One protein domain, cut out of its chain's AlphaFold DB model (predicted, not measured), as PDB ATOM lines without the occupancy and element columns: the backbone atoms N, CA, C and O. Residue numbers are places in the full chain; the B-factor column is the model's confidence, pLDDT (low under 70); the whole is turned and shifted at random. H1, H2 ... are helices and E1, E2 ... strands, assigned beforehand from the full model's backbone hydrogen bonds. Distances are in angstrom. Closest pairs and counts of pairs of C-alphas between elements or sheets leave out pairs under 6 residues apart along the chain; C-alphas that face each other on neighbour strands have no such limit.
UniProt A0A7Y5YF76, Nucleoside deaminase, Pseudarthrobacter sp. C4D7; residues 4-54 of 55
ATOM      1  N   VAL A   4      38.134 -29.632 -16.279       98.25
ATOM      2  CA  VAL A   4      37.213 -29.164 -15.240       98.25
ATOM      3  C   VAL A   4      35.974 -28.591 -15.922       98.25
ATOM      4  O   VAL A   4      36.075 -27.806 -16.865       98.25
ATOM      5  N   VAL A   5      34.800 -29.011 -15.456       98.12
ATOM      6  CA  VAL A   5      33.511 -28.456 -15.879       98.12
ATOM      7  C   VAL A   5      32.950 -27.677 -14.701       98.12
ATOM      8  O   VAL A   5      32.785 -28.239 -13.620       98.12
ATOM      9  N   VAL A   6      32.702 -26.390 -14.912       98.31
ATOM     10  CA  VAL A   6      32.203 -25.456 -13.905       98.31
ATOM     11  C   VAL A   6      30.744 -25.148 -14.226       98.31
ATOM     12  O   VAL A   6      30.410 -24.876 -15.380       98.31
ATOM     13  N   GLY A   7      29.875 -25.232 -13.217       98.38
ATOM     14  CA  GLY A   7      28.444 -24.967 -13.386       98.38
ATOM     15  C   GLY A   7      28.176 -23.522 -13.802       98.38
ATOM     16  O   GLY A   7      27.496 -23.290 -14.795       98.38
ATOM     17  N   GLU A   8      28.770 -22.569 -13.088       98.38
ATOM     18  CA  GLU A   8      28.670 -21.132 -13.343       98.38
ATOM     19  C   GLU A   8      29.904 -20.403 -12.791       98.38
ATOM     20  O   GLU A   8      30.623 -20.959 -11.962       98.38
ATOM     21  N   ALA A   9      30.156 -19.188 -13.272       97.88
ATOM     22  CA  ALA A   9      31.218 -18.309 -12.774       97.88
ATOM     23  C   ALA A   9      30.747 -16.844 -12.703       97.88
ATOM     24  O   ALA A   9      31.540 -15.933 -12.872       97.88
ATOM     25  N   THR A  10      29.439 -16.615 -12.559       97.56
ATOM     26  CA  THR A  10      28.842 -15.271 -12.462       97.56
ATOM     27  C   THR A  10      28.763 -14.805 -11.013       97.56
ATOM     28  O   THR A  10      28.944 -13.622 -10.737       97.56
ATOM     29  N   THR A  11      28.454 -15.714 -10.082       97.94
ATOM     30  CA  THR A  11      28.336 -15.364  -8.658       97.94
ATOM     31  C   THR A  11      29.685 -15.365  -7.941       97.94
ATOM     32  O   THR A  11      29.828 -14.727  -6.898       97.94
ATOM     33  N   PHE A  12      30.673 -16.064  -8.507       97.25
ATOM     34  CA  PHE A  12      32.058 -16.072  -8.061       97.25
ATOM     35  C   PHE A  12      32.989 -16.519  -9.199       97.25
ATOM     36  O   PHE A  12      32.875 -17.637  -9.702       97.25
ATOM     37  N   ASP A  13      33.934 -15.660  -9.584       92.38
ATOM     38  CA  ASP A  13      34.781 -15.881 -10.767       92.38
ATOM     39  C   ASP A  13      35.860 -16.964 -10.550       92.38
ATOM     40  O   ASP A  13      36.276 -17.643 -11.494       92.38
ATOM     41  N   GLY A  14      36.327 -17.140  -9.307       91.88
ATOM     42  CA  GLY A  14      37.427 -18.048  -8.965       91.88
ATOM     43  C   GLY A  14      38.724 -17.791  -9.756       91.88
ATOM     44  O   GLY A  14      38.990 -16.691 -10.228       91.88
ATOM     45  N   GLU A  15      39.561 -18.826  -9.912       95.81
ATOM     46  CA  GLU A  15      40.868 -18.755 -10.601       95.81
ATOM     47  C   GLU A  15      40.915 -19.632 -11.870       95.81
ATOM     48  O   GLU A  15      41.795 -20.481 -12.063       95.81
ATOM     49  N   LEU A  16      39.939 -19.456 -12.768       97.50
ATOM     50  CA  LEU A  16      39.820 -20.284 -13.978       97.50
ATOM     51  C   LEU A  16      41.014 -20.127 -14.938       97.50
ATOM     52  O   LEU A  16      41.450 -21.105 -15.551       97.50
ATOM     53  N   GLU A  17      41.584 -18.925 -15.044       97.50
ATOM     54  CA  GLU A  17      42.744 -18.664 -15.908       97.50
ATOM     55  C   GLU A  17      44.016 -19.356 -15.414       97.50
ATOM     56  O   GLU A  17      44.811 -19.842 -16.222       97.50
ATOM     57  N   LEU A  18      44.192 -19.503 -14.096       97.94
ATOM     58  CA  LEU A  18      45.306 -20.270 -13.545       97.94
ATOM     59  C   LEU A  18      45.239 -21.730 -14.009       97.94
ATOM     60  O   LEU A  18      46.260 -22.298 -14.409       97.94
ATOM     61  N   LEU A  19      44.046 -22.330 -14.012       97.88
ATOM     62  CA  LEU A  19      43.841 -23.690 -14.518       97.88
ATOM     63  C   LEU A  19      44.148 -23.780 -16.017       97.88
ATOM     64  O   LEU A  19      44.925 -24.650 -16.427       97.88
ATOM     65  N   ARG A  20      43.613 -22.851 -16.819       97.81
ATOM     66  CA  ARG A  20      43.873 -22.791 -18.268       97.81
ATOM     67  C   ARG A  20      45.365 -22.646 -18.570       97.81
ATOM     68  O   ARG A  20      45.893 -23.384 -19.401       97.81
ATOM     69  N   SER A  21      46.074 -21.786 -17.834       98.12
ATOM     70  CA  SER A  21      47.523 -21.574 -17.986       98.12
ATOM     71  C   SER A  21      48.358 -22.836 -17.723       98.12
ATOM     72  O   SER A  21      49.456 -22.980 -18.257       98.12
ATOM     73  N   ARG A  22      47.826 -23.782 -16.938       97.62
ATOM     74  CA  ARG A  22      48.458 -25.076 -16.630       97.62
ATOM     75  C   ARG A  22      48.036 -26.195 -17.588       97.62
ATOM     76  O   ARG A  22      48.337 -27.359 -17.329       97.62
ATOM     77  N   GLY A  23      47.351 -25.859 -18.681       98.12
ATOM     78  CA  GLY A  23      46.906 -26.808 -19.701       98.12
ATOM     79  C   GLY A  23      45.662 -27.610 -19.314       98.12
ATOM     80  O   GLY A  23      45.408 -28.651 -19.917       98.12
ATOM     81  N   VAL A  24      44.898 -27.162 -18.312       98.62
ATOM     82  CA  VAL A  24      43.604 -27.765 -17.967       98.62
ATOM     83  C   VAL A  24      42.528 -27.198 -18.890       98.62
ATOM     84  O   VAL A  24      42.377 -25.983 -19.007       98.62
ATOM     85  N   GLU A  25      41.746 -28.070 -19.523       98.56
ATOM     86  CA  GLU A  25      40.545 -27.654 -20.251       98.56
ATOM     87  C   GLU A  25      39.476 -27.206 -19.244       98.56
ATOM     88  O   GLU A  25      39.052 -27.992 -18.396       98.56
ATOM     89  N   VAL A  26      39.025 -25.954 -19.337       98.38
ATOM     90  CA  VAL A  26      37.976 -25.406 -18.466       98.38
ATOM     91  C   VAL A  26      36.750 -25.062 -19.300       98.38
ATOM     92  O   VAL A  26      36.810 -24.169 -20.148       98.38
ATOM     93  N   VAL A  27      35.637 -25.739 -19.019       98.31
ATOM     94  CA  VAL A  27      34.331 -25.487 -19.642       98.31
ATOM     95  C   VAL A  27      33.396 -24.896 -18.597       98.31
ATOM     96  O   VAL A  27      33.166 -25.529 -17.569       98.31
ATOM     97  N   VAL A  28      32.855 -23.711 -18.866       97.94
ATOM     98  CA  VAL A  28      31.814 -23.079 -18.043       97.94
ATOM     99  C   VAL A  28      30.480 -23.302 -18.746       97.94
ATOM    100  O   VAL A  28      30.387 -23.083 -19.953       97.94
ATOM    101  N   LEU A  29      29.494 -23.837 -18.026       98.25
ATOM    102  CA  LEU A  29      28.189 -24.184 -18.600       98.25
ATOM    103  C   LEU A  29      27.173 -23.043 -18.547       98.25
ATOM    104  O   LEU A  29      26.172 -23.123 -19.255       98.25
ATOM    105  N   ASP A  30      27.415 -22.040 -17.703       97.44
ATOM    106  CA  ASP A  30      26.467 -20.966 -17.387       97.44
ATOM    107  C   ASP A  30      25.080 -21.524 -17.010       97.44
ATOM    108  O   ASP A  30      24.035 -21.068 -17.478       97.44
ATOM    109  N   ASP A  31      25.061 -22.571 -16.177       98.69
ATOM    110  CA  ASP A  31      23.824 -23.215 -15.738       98.69
ATOM    111  C   ASP A  31      23.077 -22.297 -14.769       98.69
ATOM    112  O   ASP A  31      23.480 -22.104 -13.619       98.69
ATOM    113  N   GLN A  32      21.937 -21.776 -15.227       98.50
ATOM    114  CA  GLN A  32      21.103 -20.865 -14.449       98.50
ATOM    115  C   GLN A  32      20.706 -21.441 -13.083       98.50
ATOM    116  O   GLN A  32      20.587 -20.698 -12.116       98.50
ATOM    117  N   ARG A  33      20.567 -22.768 -12.954       98.69
ATOM    118  CA  ARG A  33      20.226 -23.393 -11.666       98.69
ATOM    119  C   ARG A  33      21.349 -23.239 -10.644       98.69
ATOM    120  O   ARG A  33      21.066 -23.125  -9.454       98.69
ATOM    121  N   CYS A  34      22.607 -23.257 -11.090       98.62
ATOM    122  CA  CYS A  34      23.759 -23.010 -10.226       98.62
ATOM    123  C   CYS A  34      23.815 -21.539  -9.812       98.62
ATOM    124  O   CYS A  34      24.005 -21.267  -8.629       98.62
ATOM    125  N   VAL A  35      23.575 -20.619 -10.755       98.62
ATOM    126  CA  VAL A  35      23.546 -19.174 -10.480       98.62
ATOM    127  C   VAL A  35      22.473 -18.854  -9.444       98.62
ATOM    128  O   VAL A  35      22.771 -18.238  -8.425       98.62
ATOM    129  N   ASP A  36      21.244 -19.327  -9.660       98.69
ATOM    130  CA  ASP A  36      20.115 -19.065  -8.763       98.69
ATOM    131  C   ASP A  36      20.370 -19.633  -7.358       98.69
ATOM    132  O   ASP A  36      20.084 -18.980  -6.354       98.69
ATOM    133  N   MET A  37      20.940 -20.839  -7.279       98.56
ATOM    134  CA  MET A  37      21.267 -21.489  -6.011       98.56
ATOM    135  C   MET A  37      22.342 -20.719  -5.235       98.56
ATOM    136  O   MET A  37      22.169 -20.480  -4.038       98.56
ATOM    137  N   MET A  38      23.433 -20.325  -5.898       98.50
ATOM    138  CA  MET A  38      24.513 -19.582  -5.248       98.50
ATOM    139  C   MET A  38      24.063 -18.176  -4.851       98.50
ATOM    140  O   MET A  38      24.302 -17.765  -3.719       98.50
ATOM    141  N   ALA A  39      23.325 -17.475  -5.716       98.56
ATOM    142  CA  ALA A  39      22.779 -16.153  -5.411       98.56
ATOM    143  C   ALA A  39      21.831 -16.177  -4.198       98.56
ATOM    144  O   ALA A  39      21.908 -15.301  -3.330       98.56
ATOM    145  N   ALA A  40      20.965 -17.195  -4.100       98.75
ATOM    146  CA  ALA A  40      20.100 -17.383  -2.937       98.75
ATOM    147  C   ALA A  40      20.917 -17.640  -1.662       98.75
ATOM    148  O   ALA A  40      20.677 -16.996  -0.645       98.75
ATOM    149  N   PHE A  41      21.924 -18.518  -1.718       98.69
ATOM    150  CA  PHE A  41      22.778 -18.810  -0.564       98.69
ATOM    151  C   PHE A  41      23.544 -17.577  -0.066       98.69
ATOM    152  O   PHE A  41      23.514 -17.290   1.128       98.69
ATOM    153  N   GLN A  42      24.171 -16.818  -0.968       98.38
ATOM    154  CA  GLN A  42      24.896 -15.592  -0.621       98.38
ATOM    155  C   GLN A  42      23.970 -14.540   0.012       98.38
ATOM    156  O   GLN A  42      24.358 -13.864   0.963       98.38
ATOM    157  N   THR A  43      22.728 -14.436  -0.477       98.56
ATOM    158  CA  THR A  43      21.716 -13.512   0.066       98.56
ATOM    159  C   THR A  43      21.213 -13.955   1.442       98.56
ATOM    160  O   THR A  43      21.104 -13.137   2.354       98.56
ATOM    161  N   ASP A  44      20.912 -15.244   1.605       98.75
ATOM    162  CA  ASP A  44      20.306 -15.783   2.826       98.75
ATOM    163  C   ASP A  44      21.330 -15.999   3.952       98.75
ATOM    164  O   ASP A  44      20.961 -16.045   5.132       98.75
ATOM    165  N   LYS A  45      22.611 -16.182   3.601       98.56
ATOM    166  CA  LYS A  45      23.711 -16.546   4.509       98.56
ATOM    167  C   LYS A  45      25.005 -15.754   4.226       98.56
ATOM    168  O   LYS A  45      26.062 -16.370   4.089       98.56
ATOM    169  N   PRO A  46      24.972 -14.409   4.205       98.25
ATOM    170  CA  PRO A  46      26.117 -13.596   3.786       98.25
ATOM    171  C   PRO A  46      27.360 -13.788   4.667       98.25
ATOM    172  O   PRO A  46      28.467 -13.835   4.149       98.25
ATOM    173  N   GLU A  47      27.192 -13.966   5.981       98.44
ATOM    174  CA  GLU A  47      28.313 -14.182   6.912       98.44
ATOM    175  C   GLU A  47      29.012 -15.531   6.687       98.44
ATOM    176  O   GLU A  47      30.234 -15.603   6.731       98.44
ATOM    177  N   LEU A  48      28.246 -16.594   6.401       98.50
ATOM    178  CA  LEU A  48      28.820 -17.908   6.088       98.50
ATOM    179  C   LEU A  48      29.494 -17.908   4.718       98.50
ATOM    180  O   LEU A  48      30.499 -18.583   4.534       98.50
ATOM    181  N   TRP A  49      28.939 -17.168   3.757       98.31
ATOM    182  CA  TRP A  49      29.582 -17.001   2.464       98.31
ATOM    183  C   TRP A  49      30.915 -16.256   2.593       98.31
ATOM    184  O   TRP A  49      31.914 -16.741   2.074       98.31
ATOM    185  N   ALA A  50      30.944 -15.140   3.329       97.94
ATOM    186  CA  ALA A  50      32.170 -14.390   3.601       97.94
ATOM    187  C   ALA A  50      33.231 -15.264   4.292       97.94
ATOM    188  O   ALA A  50      34.391 -15.257   3.887       97.94
ATOM    189  N   GLU A  51      32.826 -16.085   5.272       98.38
ATOM    190  CA  GLU A  51      33.712 -17.073   5.902       98.38
ATOM    191  C   GLU A  51      34.305 -18.059   4.876       98.38
ATOM    192  O   GLU A  51      35.512 -18.303   4.895       98.38
ATOM    193  N   ASP A  52      33.483 -18.605   3.971       97.38
ATOM    194  CA  ASP A  52      33.894 -19.620   2.985       97.38
ATOM    195  C   ASP A  52      34.920 -19.086   1.971       97.38
ATOM    196  O   ASP A  52      35.857 -19.795   1.593       97.38
ATOM    197  N   ILE A  53      34.790 -17.815   1.572       96.06
ATOM    198  CA  ILE A  53      35.737 -17.147   0.660       96.06
ATOM    199  C   ILE A  53      36.866 -16.394   1.379       96.06
ATOM    200  O   ILE A  53      37.721 -15.808   0.711       96.06
ATOM    201  N   ALA A  54      36.896 -16.446   2.714       95.25
ATOM    202  CA  ALA A  54      37.850 -15.749   3.575       95.25
ATOM    203  C   ALA A  54      37.884 -14.212   3.387       95.25
ATOM    204  O   ALA A  54      38.969 -13.626   3.294       95.25
TER     205      ALA A  54
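Overview. This is residues 4 to 54 of the 55 residues of the protein "Nucleoside deaminase" of Pseudarthrobacter sp. C4D7 (UniProt A0A7Y5YF76). The model is a flat, loose arch: at one foot a small two-strand sheet, E1 beside E2, with the short helix H1 next to it, and at the other foot H2, the longest helix, followed by H3, the two making a corner near their ends. Residues 7 to 15, with no named element, loop out inside the arch between E1 and H1. The printed part has 51 residues with three named helices and two named strands, in the order E1, H1, E2, H2, H3; the sheet is parallel and the class is mixed, helices and strands. The whole is loose, with a radius of gyration of the C-alphas of 12.4 A and spans of 36 by 25 by 12 A.

Along the chain. E1, residues 4 to 6, begins with C-alpha 4 at (37.213, -29.164, -15.240). H1 is residues 16 to 21, and E2 is residues 25 to 28, 10.1 A long. H2, residues 32 to 44, runs 18.0 A from C-alpha 32 at (21.103, -20.865, -14.449). H3, residues 46 to 53, is 10.7 A long and ends with C-alpha 53 at (35.737, -17.147, 0.660).

Arrangement. E1 and E2 are parallel neighbours at 12 degrees, with N 4 and O 25 at 2.8 A and N 27 and O 4 at 3.0 A, within hydrogen-bond range. E1, H1 and E2 form a strand-helix-strand unit, two parallel neighbour strands with a helix between them along the chain, with a right-handed crossover. The closest C-alphas of H1 and E2, Arg 20 and Val 26, are 6.5 A apart. H1 and H2 are apart. H2 and H3 are close but not clearly touching, at a steep tilt of 63 degrees, opposite ways; their closest C-alphas, Gln 42 and Trp 49, are 5.8 A apart. In H1, H2 and H3 every O i to N i+4 pair is within hydrogen-bond range.

Size, cuts and confidence. The two C-alphas farthest apart, those of Gly 23 and Asp 44, are 36.6 A apart. Residues 43 to 48, of which 46 to 48 belong to H3, stand free. The printed part has no cut, and no link is long. The mean pLDDT of the printed part is 97.8, and no printed residue is under 70.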